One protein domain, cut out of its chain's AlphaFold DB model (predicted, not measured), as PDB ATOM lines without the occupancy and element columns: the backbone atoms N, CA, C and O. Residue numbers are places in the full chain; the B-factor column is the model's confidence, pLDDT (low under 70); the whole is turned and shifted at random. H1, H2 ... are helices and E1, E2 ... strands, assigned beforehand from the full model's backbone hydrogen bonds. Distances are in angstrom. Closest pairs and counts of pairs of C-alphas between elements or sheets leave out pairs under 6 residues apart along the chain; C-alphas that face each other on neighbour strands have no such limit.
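This is residues 90 to 142 of the 144 residues of the protein "Heat-inducible transcription repressor HrcA, heat-inducible transcriptional repressor" of Candidatus Curtissbacteria bacterium GW2011_GWC1_44_33 (UniProt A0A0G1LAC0). What is the picture? Helix H2 lies in the middle of a flat piece, with helix H1 beside it and the strand hairpin E1 E2 packed on its other side. What makes it up? The 53 printed residues, mixed in class, hold H1, H2, E1, E2 in that order, the two-stranded sheet antiparallel. It is compact, radius of gyration of the C-alphas 11.2 A, spanning 34 by 31 by 13 A.

Where are the helices? H1, residues 90 to 98, begins at C-alpha 90 (294.674, 167.239, 262.759); H2, residues 106 to 121, is 21.8 A long. Where are the strands? E1 is residues 125 to 128; E2, residues 134 to 137, ends at C-alpha 137 (272.380, 165.898, 257.561).

How do H1 and H2 stand? They form a helical hairpin, opposite ways at a shallow tilt of 35.0 degrees, only just short of steep. H2 touches H1 with residues 112 to 116 alone, the closest C-alphas, Glu 98 and Ala 116, 6.9 A apart. Every O i to N i+4 pair in both is within hydrogen-bond range. And the strands? E1 and E2 are antiparallel, with N 127 and O 135 within hydrogen-bond range at 2.9 A. The closest C-alphas of H2 and E2 are Lys 115 and Ala 137, 5.2 A.

How far does it reach? The farthest C-alphas, Ala 90 and Lys 131, are 33.7 A apart. Any cut or weak place? The printed part has no cut, no link is long, and no printed residue is under 70 in pLDDT.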
ATOM      1  N   ALA A  90     295.160 166.292 263.757       90.19
ATOM      2  CA  ALA A  90     294.674 167.239 262.759       90.19
ATOM      3  C   ALA A  90     293.160 167.111 262.537       90.19
ATOM      4  O   ALA A  90     292.453 168.118 262.508       90.19
ATOM      5  N   ASP A  91     292.653 165.880 262.426       87.19
ATOM      6  CA  ASP A  91     291.222 165.629 262.260       87.19
ATOM      7  C   ASP A  91     290.426 166.048 263.501       87.19
ATOM      8  O   ASP A  91     289.323 166.578 263.349       87.19
ATOM      9  N   GLU A  92     290.993 165.852 264.697       89.00
ATOM     10  CA  GLU A  92     290.407 166.270 265.973       89.00
ATOM     11  C   GLU A  92     290.296 167.787 266.096       89.00
ATOM     12  O   GLU A  92     289.228 168.302 266.430       89.00
ATOM     13  N   VAL A  93     291.382 168.509 265.808       91.00
ATOM     14  CA  VAL A  93     291.387 169.977 265.829       91.00
ATOM     15  C   VAL A  93     290.375 170.512 264.827       91.00
ATOM     16  O   VAL A  93     289.518 171.304 265.205       91.00
ATOM     17  N   LYS A  94     290.392 170.002 263.591       88.69
ATOM     18  CA  LYS A  94     289.446 170.421 262.555       88.69
ATOM     19  C   LYS A  94     287.989 170.180 262.976       88.69
ATOM     20  O   LYS A  94     287.141 171.031 262.742       88.69
ATOM     21  N   ALA A  95     287.695 169.043 263.613       87.06
ATOM     22  CA  ALA A  95     286.339 168.734 264.078       87.06
ATOM     23  C   ALA A  95     285.876 169.695 265.183       87.06
ATOM     24  O   ALA A  95     284.704 170.051 265.246       87.06
ATOM     25  N   LYS A  96     286.795 170.134 266.051       89.25
ATOM     26  CA  LYS A  96     286.515 171.141 267.084       89.25
ATOM     27  C   LYS A  96     286.328 172.535 266.491       89.25
ATOM     28  O   LYS A  96     285.456 173.258 266.957       89.25
ATOM     29  N   GLU A  97     287.124 172.903 265.491       91.06
ATOM     30  CA  GLU A  97     287.019 174.190 264.794       91.06
ATOM     31  C   GLU A  97     285.682 174.333 264.055       91.06
ATOM     32  O   GLU A  97     285.049 175.376 264.178       91.06
ATOM     33  N   GLU A  98     285.211 173.275 263.381       88.88
ATOM     34  CA  GLU A  98     283.924 173.240 262.655       88.88
ATOM     35  C   GLU A  98     282.718 173.620 263.533       88.88
ATOM     36  O   GLU A  98     281.729 174.142 263.031       88.88
ATOM     37  N   VAL A  99     282.802 173.394 264.846       91.88
ATOM     38  CA  VAL A  99     281.712 173.663 265.798       91.88
ATOM     39  C   VAL A  99     282.044 174.768 266.804       91.88
ATOM     40  O   VAL A  99     281.276 175.039 267.728       91.88
ATOM     41  N   TRP A 100     283.221 175.390 266.686       91.38
ATOM     42  CA  TRP A 100     283.723 176.300 267.712       91.38
ATOM     43  C   TRP A 100     282.877 177.565 267.813       91.38
ATOM     44  O   TRP A 100     282.572 178.008 268.922       91.38
ATOM     45  N   ASP A 101     282.488 178.148 266.683       92.12
ATOM     46  CA  ASP A 101     281.778 179.428 266.655       92.12
ATOM     47  C   ASP A 101     280.339 179.309 267.173       92.12
ATOM     48  O   ASP A 101     279.860 180.215 267.856       92.12
ATOM     49  N   SER A 102     279.710 178.147 266.988       92.88
ATOM     50  CA  SER A 102     278.351 177.847 267.448       92.88
ATOM     51  C   SER A 102     278.277 177.330 268.891       92.88
ATOM     52  O   SER A 102     277.193 177.110 269.421       92.88
ATOM     53  N   ARG A 103     279.407 177.196 269.606       90.81
ATOM     54  CA  ARG A 103     279.481 176.563 270.945       90.81
ATOM     55  C   ARG A 103     278.576 177.157 272.034       90.81
ATOM     56  O   ARG A 103     278.357 176.507 273.053       90.81
ATOM     57  N   ASN A 104     278.120 178.399 271.868       94.12
ATOM     58  CA  ASN A 104     277.282 179.092 272.852       94.12
ATOM     59  C   ASN A 104     275.778 178.999 272.546       94.12
ATOM     60  O   ASN A 104     274.977 179.386 273.397       94.12
ATOM     61  N   ASP A 105     275.396 178.484 271.376       94.75
ATOM     62  CA  ASP A 105     274.012 178.221 270.993       94.75
ATOM     63  C   ASP A 105     273.852 176.723 270.725       94.75
ATOM     64  O   ASP A 105     274.441 176.166 269.805       94.75
ATOM     65  N   LEU A 106     273.059 176.046 271.555       91.81
ATOM     66  CA  LEU A 106     272.876 174.601 271.443       91.81
ATOM     67  C   LEU A 106     272.235 174.194 270.109       91.81
ATOM     68  O   LEU A 106     272.572 173.132 269.587       91.81
ATOM     69  N   ASP A 107     271.305 174.992 269.582       93.88
ATOM     70  CA  ASP A 107     270.620 174.646 268.341       93.88
ATOM     71  C   ASP A 107     271.586 174.755 267.150       93.88
ATOM     72  O   ASP A 107     271.631 173.849 266.317       93.88
ATOM     73  N   GLU A 108     272.393 175.818 267.111       94.38
ATOM     74  CA  GLU A 108     273.414 176.037 266.077       94.38
ATOM     75  C   GLU A 108     274.562 175.022 266.198       94.38
ATOM     76  O   GLU A 108     275.025 174.462 265.204       94.38
ATOM     77  N   LEU A 109     274.979 174.707 267.429       95.12
ATOM     78  CA  LEU A 109     276.001 173.702 267.711       95.12
ATOM     79  C   LEU A 109     275.593 172.326 267.188       95.12
ATOM     80  O   LEU A 109     276.388 171.644 266.544       95.12
ATOM     81  N   LEU A 110     274.363 171.901 267.477       95.50
ATOM     82  CA  LEU A 110     273.861 170.603 267.031       95.50
ATOM     83  C   LEU A 110     273.648 170.569 265.519       95.50
ATOM     84  O   LEU A 110     273.863 169.518 264.913       95.50
ATOM     85  N   GLU A 111     273.286 171.691 264.900       95.31
ATOM     86  CA  GLU A 111     273.211 171.794 263.447       95.31
ATOM     87  C   GLU A 111     274.587 171.576 262.798       95.31
ATOM     88  O   GLU A 111     274.735 170.670 261.971       95.31
ATOM     89  N   GLU A 112     275.603 172.333 263.217       95.00
ATOM     90  CA  GLU A 112     276.956 172.249 262.651       95.00
ATOM     91  C   GLU A 112     277.637 170.913 262.972       95.00
ATOM     92  O   GLU A 112     278.207 170.276 262.086       95.00
ATOM     93  N   ALA A 113     277.488 170.398 264.197       94.94
ATOM     94  CA  ALA A 113     278.017 169.086 264.567       94.94
ATOM     95  C   ALA A 113     277.394 167.954 263.734       94.94
ATOM     96  O   ALA A 113     278.092 167.025 263.323       94.94
ATOM     97  N   THR A 114     276.087 168.025 263.455       96.25
ATOM     98  CA  THR A 114     275.405 167.010 262.639       96.25
ATOM     99  C   THR A 114     275.880 167.062 261.187       96.25
ATOM    100  O   THR A 114     276.126 166.010 260.593       96.25
ATOM    101  N   LYS A 115     276.062 168.262 260.616       94.75
ATOM    102  CA  LYS A 115     276.623 168.437 259.264       94.75
ATOM    103  C   LYS A 115     278.051 167.898 259.179       94.75
ATOM    104  O   LYS A 115     278.317 167.032 258.346       94.75
ATOM    105  N   ALA A 116     278.925 168.323 260.091       92.81
ATOM    106  CA  ALA A 116     280.313 167.873 260.162       92.81
ATOM    107  C   ALA A 116     280.415 166.342 260.284       92.81
ATOM    108  O   ALA A 116     281.203 165.696 259.584       92.81
ATOM    109  N   LEU A 117     279.575 165.729 261.129       93.12
ATOM    110  CA  LEU A 117     279.527 164.275 261.286       93.12
ATOM    111  C   LEU A 117     279.101 163.573 259.989       93.12
ATOM    112  O   LEU A 117     279.728 162.585 259.598       93.12
ATOM    113  N   ALA A 118     278.070 164.075 259.306       95.00
ATOM    114  CA  ALA A 118     277.602 163.512 258.041       95.00
ATOM    115  C   ALA A 118     278.674 163.578 256.942       95.00
ATOM    116  O   ALA A 118     278.893 162.596 256.228       95.00
ATOM    117  N   GLU A 119     279.369 164.708 256.820       90.88
ATOM    118  CA  GLU A 119     280.419 164.909 255.815       90.88
ATOM    119  C   GLU A 119     281.619 163.986 256.039       90.88
ATOM    120  O   GLU A 119     282.109 163.351 255.102       90.88
ATOM    121  N   ARG A 120     282.068 163.854 257.293       88.31
ATOM    122  CA  ARG A 120     283.231 163.027 257.650       88.31
ATOM    123  C   ARG A 120     282.954 161.539 257.527       88.31
ATOM    124  O   ARG A 120     283.792 160.793 257.026       88.31
ATOM    125  N   THR A 121     281.784 161.101 257.987       89.75
ATOM    126  CA  THR A 121     281.417 159.680 257.966       89.75
ATOM    127  C   THR A 121     280.909 159.226 256.605       89.75
ATOM    128  O   THR A 121     280.811 158.021 256.392       89.75
ATOM    129  N   ARG A 122     280.569 160.157 255.697       91.19
ATOM    130  CA  ARG A 122     279.837 159.875 254.451       91.19
ATOM    131  C   ARG A 122     278.577 159.046 254.705       91.19
ATOM    132  O   ARG A 122     278.260 158.128 253.962       91.19
ATOM    133  N   ASN A 123     277.872 159.361 255.784       93.44
ATOM    134  CA  ASN A 123     276.619 158.727 256.172       93.44
ATOM    135  C   ASN A 123     275.572 159.800 256.486       93.44
ATOM    136  O   ASN A 123     275.862 160.999 256.455       93.44
ATOM    137  N   VAL A 124     274.347 159.369 256.784       96.38
ATOM    138  CA  VAL A 124     273.355 160.242 257.417       96.38
ATOM    139  C   VAL A 124     273.706 160.380 258.888       96.38
ATOM    140  O   VAL A 124     273.869 159.381 259.587       96.38
ATOM    141  N   ALA A 125     273.784 161.619 259.353       96.81
ATOM    142  CA  ALA A 125     273.937 161.931 260.763       96.81
ATOM    143  C   ALA A 125     272.616 162.451 261.323       96.81
ATOM    144  O   ALA A 125     271.879 163.163 260.636       96.81
ATOM    145  N   VAL A 126     272.336 162.103 262.578       97.00
ATOM    146  CA  VAL A 126     271.164 162.568 263.319       97.00
ATOM    147  C   VAL A 126     271.597 162.956 264.725       97.00
ATOM    148  O   VAL A 126     272.244 162.163 265.408       97.00
ATOM    149  N   ALA A 127     271.198 164.143 265.171       96.56
ATOM    150  CA  ALA A 127     271.260 164.552 266.568       96.56
ATOM    151  C   ALA A 127     269.843 164.800 267.084       96.56
ATOM    152  O   ALA A 127     268.987 165.301 266.357       96.56
ATOM    153  N   ALA A 128     269.581 164.449 268.338       95.69
ATOM    154  CA  ALA A 128     268.280 164.649 268.961       95.69
ATOM    155  C   ALA A 128     268.444 165.075 270.419       95.69
ATOM    156  O   ALA A 128     269.375 164.651 271.102       95.69
ATOM    157  N   THR A 129     267.511 165.898 270.892       94.50
ATOM    158  CA  THR A 129     267.414 166.295 272.304       94.50
ATOM    159  C   THR A 129     266.166 165.702 272.949       94.50
ATOM    160  O   THR A 129     265.196 165.352 272.276       94.50
ATOM    161  N   ASP A 130     266.166 165.639 274.277       91.44
ATOM    162  CA  ASP A 130     265.021 165.239 275.103       91.44
ATOM    163  C   ASP A 130     263.776 166.127 274.905       91.44
ATOM    164  O   ASP A 130     262.653 165.697 275.162       91.44
ATOM    165  N   LYS A 131     263.958 167.347 274.383       89.38
ATOM    166  CA  LYS A 131     262.891 168.296 274.022       89.38
ATOM    167  C   LYS A 131     262.227 168.009 272.669       89.38
ATOM    168  O   LYS A 131     261.373 168.782 272.241       89.38
ATOM    169  N   GLY A 132     262.623 166.937 271.981       89.06
ATOM    170  CA  GLY A 132     262.024 166.511 270.714       89.06
ATOM    171  C   GLY A 132     262.512 167.270 269.477       89.06
ATOM    172  O   GLY A 132     261.991 167.034 268.389       89.06
ATOM    173  N   LYS A 133     263.513 168.154 269.608       93.81
ATOM    174  CA  LYS A 133     264.205 168.727 268.443       93.81
ATOM    175  C   LYS A 133     265.180 167.708 267.861       93.81
ATOM    176  O   LYS A 133     265.887 167.035 268.617       93.81
ATOM    177  N   VAL A 134     265.214 167.638 266.532       96.25
ATOM    178  CA  VAL A 134     266.054 166.722 265.758       96.25
ATOM    179  C   VAL A 134     266.758 167.502 264.652       96.25
ATOM    180  O   VAL A 134     266.118 168.260 263.927       96.25
ATOM    181  N   TRP A 135     268.058 167.270 264.511       96.88
ATOM    182  CA  TRP A 135     268.895 167.752 263.419       96.88
ATOM    183  C   TRP A 135     269.328 166.555 262.595       96.88
ATOM    184  O   TRP A 135     269.570 165.473 263.131       96.88
ATOM    185  N   HIS A 136     269.425 166.741 261.288       96.62
ATOM    186  CA  HIS A 136     269.788 165.674 260.370       96.62
ATOM    187  C   HIS A 136     270.562 166.235 259.176       96.62
ATOM    188  O   HIS A 136     270.236 167.305 258.656       96.62
ATOM    189  N   ALA A 137     271.571 165.507 258.712       96.38
ATOM    190  CA  ALA A 137     272.380 165.898 257.561       96.38
ATOM    191  C   ALA A 137     272.842 164.665 256.773       96.38
ATOM    192  O   ALA A 137     272.794 163.542 257.272       96.38
ATOM    193  N   GLY A 138     273.297 164.874 255.533       95.00
ATOM    194  CA  GLY A 138     273.910 163.812 254.727       95.00
ATOM    195  C   GLY A 138     272.945 162.894 253.981       95.00
ATOM    196  O   GLY A 138     273.341 161.797 253.606       95.00
ATOM    197  N   TYR A 139     271.697 163.302 253.719       93.69
ATOM    198  CA  TYR A 139     270.753 162.495 252.923       93.69
ATOM    199  C   TYR A 139     271.306 162.073 251.557       93.69
ATOM    200  O   TYR A 139     271.011 160.980 251.080       93.69
ATOM    201  N   SER A 140     272.139 162.917 250.945       91.25
ATOM    202  CA  SER A 140     272.830 162.628 249.686       91.25
ATOM    203  C   SER A 140     273.811 161.459 249.778       91.25
ATOM    204  O   SER A 140     274.105 160.847 248.760       91.25
ATOM    205  N   ASN A 141     274.306 161.134 250.974       88.50
ATOM    206  CA  ASN A 141     275.286 160.069 251.178       88.50
ATOM    207  C   ASN A 141     274.667 158.665 251.112       88.50
ATOM    208  O   ASN A 141     275.393 157.690 251.003       88.50
ATOM    209  N   VAL A 142     273.338 158.542 251.201       84.25
ATOM    210  CA  VAL A 142     272.645 157.239 251.149       84.25
ATOM    211  C   VAL A 142     272.488 156.735 249.717       84.25
ATOM    212  O   VAL A 142     272.373 155.534 249.489       84.25
TER     213      VAL A 142